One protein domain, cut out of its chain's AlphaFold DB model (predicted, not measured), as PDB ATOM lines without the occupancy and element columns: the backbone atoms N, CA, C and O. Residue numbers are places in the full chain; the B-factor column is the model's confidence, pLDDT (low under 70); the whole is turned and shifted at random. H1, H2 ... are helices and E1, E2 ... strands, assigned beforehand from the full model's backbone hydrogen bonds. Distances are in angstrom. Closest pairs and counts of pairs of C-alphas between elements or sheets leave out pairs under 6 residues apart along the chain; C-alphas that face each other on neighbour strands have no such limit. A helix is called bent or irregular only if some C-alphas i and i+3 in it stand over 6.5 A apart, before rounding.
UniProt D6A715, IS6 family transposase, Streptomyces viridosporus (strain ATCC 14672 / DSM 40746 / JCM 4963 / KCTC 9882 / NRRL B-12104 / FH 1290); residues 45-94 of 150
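What this domain is: This is residues 45 to 94 of the 150 residues of the protein "IS6 family transposase" of Streptomyces viridosporus (strain ATCC 14672 / DSM 40746 / JCM 4963 / KCTC 9882 / NRRL B-12104 / FH 1290) (UniProt D6A715). A small, loosely built head and one long arm make up this model: in the head two short strands, E1 and E2, run side by side with helix H1 over them, and from it helix H2 reaches away, its residues 78 to 84 and 86 to 90 sticking out into free space. The arm makes the length of the elongated whole, which spans 40 by 21 by 15 A. The printed part has 50 residues, with two named strands and two named helices in the order E1, H1, E2, H2; the two-stranded sheet, E1 next to E2, is parallel. The class is mostly helix, and the whole is loose, with a radius of gyration of the C-alphas of 14.0 A.

Where its parts are: Start at C-alpha 45, at (134.742, 76.817, 112.523), where strand E1 begins; it covers residues 45 to 47. Next find C-alpha 52 at (139.540, 64.190, 123.815); from there helix H1 runs through residues 52 to 61, 14.6 A from first to last C-alpha. Strand E2 follows at residues 66 to 68; like E1, it is 6.8 A long. Helix H2 takes residues 75 to 90 and is 22.6 A long, ending at C-alpha 90, at (163.322, 60.625, 102.512). H2 is irregular, but only just: C-alphas 80 and 83 are 6.9 A apart. It also has a kink of 36 degrees near residue 84.

How they stand to each other: Look first at E1 and E2, parallel neighbours with an angle of 21 degrees between their directions. C-alphas 45 and 66 face each other at 4.4 A. Across the pair, N 46 and O 66 are within hydrogen-bond range at 2.8 A, as are N 68 and O 46 at 3.0 A. E1, H1 and E2 form a strand-helix-strand unit, two parallel neighbour strands with a helix between them along the chain, and its crossover is right-handed. The closest C-alphas of H1 and E2 are those of His 58 and His 67, 7.5 A apart. H2 is apart from both E1 and H1, with no C-alpha within 8 A of either. In the helix backbones, 5 of 6 O i to N i+4 pairs are within hydrogen-bond range in H1 and 10 of 12 in H2.

The domain as a whole: The two C-alphas farthest apart are those of Phe 64 and Lys 92, at 40.7 A. Residues 86 to 92, of which 86 to 90 belong to H2, stand free, as do residues 78 to 84 of H2. The printed part has no cut. The links from E1 to H1 and from H1 to E2 are tight, and the link from E2 to H2 is short. The mean pLDDT of the printed part is 90.0, and no printed residue is under 70.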
ATOM      1  N   GLY A  45     134.775  78.132 111.912       91.56
ATOM      2  CA  GLY A  45     134.742  76.817 112.523       91.56
ATOM      3  C   GLY A  45     136.111  76.155 112.449       91.56
ATOM      4  O   GLY A  45     136.864  76.401 111.503       91.56
ATOM      5  N   ILE A  46     136.411  75.304 113.424       93.00
ATOM      6  CA  ILE A  46     137.600  74.455 113.430       93.00
ATOM      7  C   ILE A  46     137.215  72.990 113.259       93.00
ATOM      8  O   ILE A  46     136.167  72.523 113.717       93.00
ATOM      9  N   VAL A  47     138.093  72.260 112.584       93.19
ATOM     10  CA  VAL A  47     137.991  70.821 112.388       93.19
ATOM     11  C   VAL A  47     139.208  70.177 113.023       93.19
ATOM     12  O   VAL A  47     140.329  70.537 112.673       93.19
ATOM     13  N   THR A  48     138.992  69.198 113.892       92.94
ATOM     14  CA  THR A  48     140.069  68.370 114.452       92.94
ATOM     15  C   THR A  48     139.720  66.895 114.306       92.94
ATOM     16  O   THR A  48     138.622  66.540 113.860       92.94
ATOM     17  N   ASP A  49     140.642  66.023 114.699       89.19
ATOM     18  CA  ASP A  49     140.304  64.627 114.948       89.19
ATOM     19  C   ASP A  49     139.427  64.477 116.219       89.19
ATOM     20  O   ASP A  49     138.972  65.460 116.816       89.19
ATOM     21  N   LYS A  50     139.144  63.226 116.598       89.25
ATOM     22  CA  LYS A  50     138.256  62.867 117.713       89.25
ATOM     23  C   LYS A  50     138.965  62.717 119.065       89.25
ATOM     24  O   LYS A  50     138.340  62.228 120.004       89.25
ATOM     25  N   LEU A  51     140.242  63.081 119.186       90.44
ATOM     26  CA  LEU A  51     140.959  62.972 120.456       90.44
ATOM     27  C   LEU A  51     140.365  63.933 121.498       90.44
ATOM     28  O   LEU A  51     140.138  65.114 121.227       90.44
ATOM     29  N   CYS A  52     140.148  63.428 122.717       90.25
ATOM     30  CA  CYS A  52     139.540  64.190 123.815       90.25
ATOM     31  C   CYS A  52     140.319  65.467 124.167       90.25
ATOM     32  O   CYS A  52     139.719  66.458 124.585       90.25
ATOM     33  N   SER A  53     141.640  65.464 123.959       93.38
ATOM     34  CA  SER A  53     142.518  66.616 124.185       93.38
ATOM     35  C   SER A  53     142.115  67.840 123.357       93.38
ATOM     36  O   SER A  53     142.139  68.953 123.876       93.38
ATOM     37  N   TYR A  54     141.666  67.663 122.112       91.69
ATOM     38  CA  TYR A  54     141.250  68.793 121.277       91.69
ATOM     39  C   TYR A  54     139.939  69.414 121.735       91.69
ATOM     40  O   TYR A  54     139.800  70.630 121.683       91.69
ATOM     41  N   GLY A  55     138.988  68.610 122.217       92.00
ATOM     42  CA  GLY A  55     137.746  69.135 122.784       92.00
ATOM     43  C   GLY A  55     137.973  69.910 124.087       92.00
ATOM     44  O   GLY A  55     137.214  70.828 124.391       92.00
ATOM     45  N   ALA A  56     139.001  69.553 124.864       93.94
ATOM     46  CA  ALA A  56     139.427  70.329 126.028       93.94
ATOM     47  C   ALA A  56     140.097  71.646 125.602       93.94
ATOM     48  O   ALA A  56     139.653  72.714 126.011       93.94
ATOM     49  N   ALA A  57     141.081  71.576 124.700       93.69
ATOM     50  CA  ALA A  57     141.791  72.751 124.196       93.69
ATOM     51  C   ALA A  57     140.868  73.741 123.460       93.69
ATOM     52  O   ALA A  57     141.028  74.951 123.576       93.69
ATOM     53  N   HIS A  58     139.870  73.250 122.720       93.44
ATOM     54  CA  HIS A  58     138.884  74.091 122.036       93.44
ATOM     55  C   HIS A  58     138.090  74.963 123.013       93.44
ATOM     56  O   HIS A  58     137.941  76.159 122.766       93.44
ATOM     57  N   ARG A  59     137.645  74.387 124.137       94.06
ATOM     58  CA  ARG A  59     136.909  75.109 125.186       94.06
ATOM     59  C   ARG A  59     137.740  76.206 125.848       94.06
ATOM     60  O   ARG A  59     137.173  77.201 126.277       94.06
ATOM     61  N   GLU A  60     139.053  76.026 125.917       94.38
ATOM     62  CA  GLU A  60     139.972  76.999 126.510       94.38
ATOM     63  C   GLU A  60     140.368  78.102 125.516       94.38
ATOM     64  O   GLU A  60     140.319  79.285 125.843       94.38
ATOM     65  N   VAL A  61     140.733  77.728 124.284       92.19
ATOM     66  CA  VAL A  61     141.396  78.639 123.335       92.19
ATOM     67  C   VAL A  61     140.418  79.293 122.353       92.19
ATOM     68  O   VAL A  61     140.614  80.445 121.967       92.19
ATOM     69  N   LEU A  62     139.377  78.580 121.905       90.25
ATOM     70  CA  LEU A  62     138.444  79.050 120.868       90.25
ATOM     71  C   LEU A  62     136.971  78.695 121.173       90.25
ATOM     72  O   LEU A  62     136.276  78.195 120.281       90.25
ATOM     73  N   PRO A  63     136.443  78.991 122.379       91.31
ATOM     74  CA  PRO A  63     135.114  78.529 122.805       91.31
ATOM     75  C   PRO A  63     133.967  79.025 121.913       91.31
ATOM     76  O   PRO A  63     132.953  78.347 121.773       91.31
ATOM     77  N   PHE A  64     134.130  80.186 121.273       91.50
ATOM     78  CA  PHE A  64     133.106  80.799 120.418       91.50
ATOM     79  C   PHE A  64     133.128  80.304 118.964       91.50
ATOM     80  O   PHE A  64     132.255  80.658 118.172       91.50
ATOM     81  N   VAL A  65     134.126  79.503 118.585       92.19
ATOM     82  CA  VAL A  65     134.257  78.973 117.224       92.19
ATOM     83  C   VAL A  65     133.609  77.597 117.153       92.19
ATOM     84  O   VAL A  65     133.900  76.738 117.975       92.19
ATOM     85  N   GLY A  66     132.766  77.339 116.150       93.38
ATOM     86  CA  GLY A  66     132.146  76.019 115.996       93.38
ATOM     87  C   GLY A  66     133.190  74.909 115.817       93.38
ATOM     88  O   GLY A  66     134.053  75.007 114.946       93.38
ATOM     89  N   HIS A  67     133.100  73.829 116.596       94.06
ATOM     90  CA  HIS A  67     134.023  72.691 116.527       94.06
ATOM     91  C   HIS A  67     133.364  71.473 115.880       94.06
ATOM     92  O   HIS A  67     132.233  71.112 116.204       94.06
ATOM     93  N   ARG A  68     134.057  70.838 114.929       92.81
ATOM     94  CA  ARG A  68     133.589  69.628 114.239       92.81
ATOM     95  C   ARG A  68     134.675  68.552 114.247       92.81
ATOM     96  O   ARG A  68     135.819  68.829 113.906       92.81
ATOM     97  N   CYS A  69     134.299  67.311 114.548       91.44
ATOM     98  CA  CYS A  69     135.230  66.174 114.632       91.44
ATOM     99  C   CYS A  69     134.722  64.904 113.918       91.44
ATOM    100  O   CYS A  69     135.168  63.788 114.192       91.44
ATOM    101  N   HIS A  70     133.751  65.024 113.006       87.69
ATOM    102  CA  HIS A  70     133.221  63.850 112.309       87.69
ATOM    103  C   HIS A  70     134.233  63.244 111.323       87.69
ATOM    104  O   HIS A  70     135.159  63.900 110.841       87.69
ATOM    105  N   LYS A  71     134.051  61.948 111.039       86.19
ATOM    106  CA  LYS A  71     134.962  61.166 110.195       86.19
ATOM    107  C   LYS A  71     135.082  61.814 108.814       86.19
ATOM    108  O   LYS A  71     134.079  62.174 108.209       86.19
ATOM    109  N   GLY A  72     136.312  61.942 108.326       85.81
ATOM    110  CA  GLY A  72     136.606  62.458 106.989       85.81
ATOM    111  C   GLY A  72     136.782  63.976 106.889       85.81
ATOM    112  O   GLY A  72     137.356  64.434 105.903       85.81
ATOM    113  N   LEU A  73     136.398  64.775 107.895       88.88
ATOM    114  CA  LEU A  73     136.626  66.226 107.820       88.88
ATOM    115  C   LEU A  73     138.102  66.614 107.865       88.88
ATOM    116  O   LEU A  73     138.514  67.579 107.221       88.88
ATOM    117  N   HIS A  74     138.900  65.866 108.623       89.06
ATOM    118  CA  HIS A  74     140.321  66.151 108.788       89.06
ATOM    119  C   HIS A  74     141.152  65.761 107.550       89.06
ATOM    120  O   HIS A  74     142.317  66.134 107.452       89.06
ATOM    121  N   ASN A  75     140.555  65.102 106.543       89.69
ATOM    122  CA  ASN A  75     141.254  64.641 105.335       89.69
ATOM    123  C   ASN A  75     142.040  65.757 104.636       89.69
ATOM    124  O   ASN A  75     143.114  65.516 104.093       89.69
ATOM    125  N   ARG A  76     141.527  66.993 104.651       88.81
ATOM    126  CA  ARG A  76     142.237  68.139 104.069       88.81
ATOM    127  C   ARG A  76     143.542  68.439 104.807       88.81
ATOM    128  O   ARG A  76     144.556  68.668 104.153       88.81
ATOM    129  N   ALA A  77     143.507  68.445 106.136       88.69
ATOM    130  CA  ALA A  77     144.689  68.657 106.958       88.69
ATOM    131  C   ALA A  77     145.666  67.478 106.818       88.69
ATOM    132  O   ALA A  77     146.846  67.705 106.558       88.69
ATOM    133  N   GLU A  78     145.175  66.233 106.815       89.00
ATOM    134  CA  GLU A  78     146.016  65.052 106.558       89.00
ATOM    135  C   GLU A  78     146.727  65.117 105.202       89.00
ATOM    136  O   GLU A  78     147.945  64.944 105.110       89.00
ATOM    137  N   ASN A  79     145.988  65.429 104.135       89.50
ATOM    138  CA  ASN A  79     146.550  65.548 102.792       89.50
ATOM    139  C   ASN A  79     147.579  66.678 102.704       89.50
ATOM    140  O   ASN A  79     148.560  66.561 101.968       89.50
ATOM    141  N   SER A  80     147.391  67.755 103.473       84.19
ATOM    142  CA  SER A  80     148.342  68.866 103.522       84.19
ATOM    143  C   SER A  80     149.682  68.486 104.165       84.19
ATOM    144  O   SER A  80     150.704  69.073 103.816       84.19
ATOM    145  N   HIS A  81     149.711  67.464 105.031       85.38
ATOM    146  CA  HIS A  81     150.934  66.977 105.678       85.38
ATOM    147  C   HIS A  81     151.736  65.987 104.821       85.38
ATOM    148  O   HIS A  81     152.939  65.825 105.041       85.38
ATOM    149  N   GLN A  82     151.112  65.339 103.830       89.62
ATOM    150  CA  GLN A  82     151.766  64.333 102.979       89.62
ATOM    151  C   GLN A  82     153.083  64.809 102.329       89.62
ATOM    152  O   GLN A  82     154.067  64.073 102.400       89.62
ATOM    153  N   PRO A  83     153.177  66.027 101.748       86.56
ATOM    154  CA  PRO A  83     154.414  66.530 101.143       86.56
ATOM    155  C   PRO A  83     155.570  66.620 102.141       86.56
ATOM    156  O   PRO A  83     156.704  66.250 101.835       86.56
ATOM    157  N   THR A  84     155.261  67.106 103.340       87.38
ATOM    158  CA  THR A  84     156.218  67.288 104.426       87.38
ATOM    159  C   THR A  84     156.675  65.936 104.962       87.38
ATOM    160  O   THR A  84     157.878  65.698 105.046       87.38
ATOM    161  N   ARG A  85     155.743  65.007 105.217       87.75
ATOM    162  CA  ARG A  85     156.073  63.645 105.668       87.75
ATOM    163  C   ARG A  85     156.868  62.856 104.634       87.75
ATOM    164  O   ARG A  85     157.755  62.091 104.998       87.75
ATOM    165  N   GLN A  86     156.584  63.031 103.343       90.06
ATOM    166  CA  GLN A  86     157.366  62.392 102.282       90.06
ATOM    167  C   GLN A  86     158.833  62.835 102.339       90.06
ATOM    168  O   GLN A  86     159.732  62.003 102.235       90.06
ATOM    169  N   ARG A  87     159.080  64.136 102.537       87.88
ATOM    170  CA  ARG A  87     160.436  64.684 102.668       87.88
ATOM    171  C   ARG A  87     161.112  64.242 103.959       87.88
ATOM    172  O   ARG A  87     162.245  63.785 103.900       87.88
ATOM    173  N   GLU A  88     160.415  64.316 105.089       89.19
ATOM    174  CA  GLU A  88     160.894  63.794 106.373       89.19
ATOM    175  C   GLU A  88     161.360  62.335 106.242       89.19
ATOM    176  O   GLU A  88     162.486  62.012 106.614       89.19
ATOM    177  N   ARG A  89     160.534  61.465 105.644       89.56
ATOM    178  CA  ARG A  89     160.876  60.052 105.413       89.56
ATOM    179  C   ARG A  89     162.091  59.890 104.506       89.56
ATOM    180  O   ARG A  89     162.974  59.101 104.828       89.56
ATOM    181  N   ALA A  90     162.167  60.649 103.412       88.75
ATOM    182  CA  ALA A  90     163.322  60.625 102.512       88.75
ATOM    183  C   ALA A  90     164.622  61.057 103.217       88.75
ATOM    184  O   ALA A  90     165.692  60.540 102.907       88.75
ATOM    185  N   MET A  91     164.527  61.958 104.196       85.88
ATOM    186  CA  MET A  91     165.656  62.412 105.013       85.88
ATOM    187  C   MET A  91     165.936  61.514 106.230       85.88
ATOM    188  O   MET A  91     166.837  61.825 107.003       85.88
ATOM    189  N   LYS A  92     165.206  60.399 106.397       87.44
ATOM    190  CA  LYS A  92     165.285  59.493 107.560       87.44
ATOM    191  C   LYS A  92     164.960  60.180 108.898       87.44
ATOM    192  O   LYS A  92     165.510  59.823 109.936       87.44
ATOM    193  N   GLY A  93     164.027  61.130 108.871       84.81
ATOM    194  CA  GLY A  93     163.585  61.882 110.043       84.81
ATOM    195  C   GLY A  93     164.510  63.041 110.419       84.81
ATOM    196  O   GLY A  93     165.608  63.207 109.890       84.81
ATOM    197  N   PHE A  94     164.048  63.873 111.351       84.31
ATOM    198  CA  PHE A  94     164.849  64.955 111.922       84.31
ATOM    199  C   PHE A  94     165.466  64.492 113.236       84.31
ATOM    200  O   PHE A  94     164.747  64.145 114.168       84.31
TER     201      PHE A  94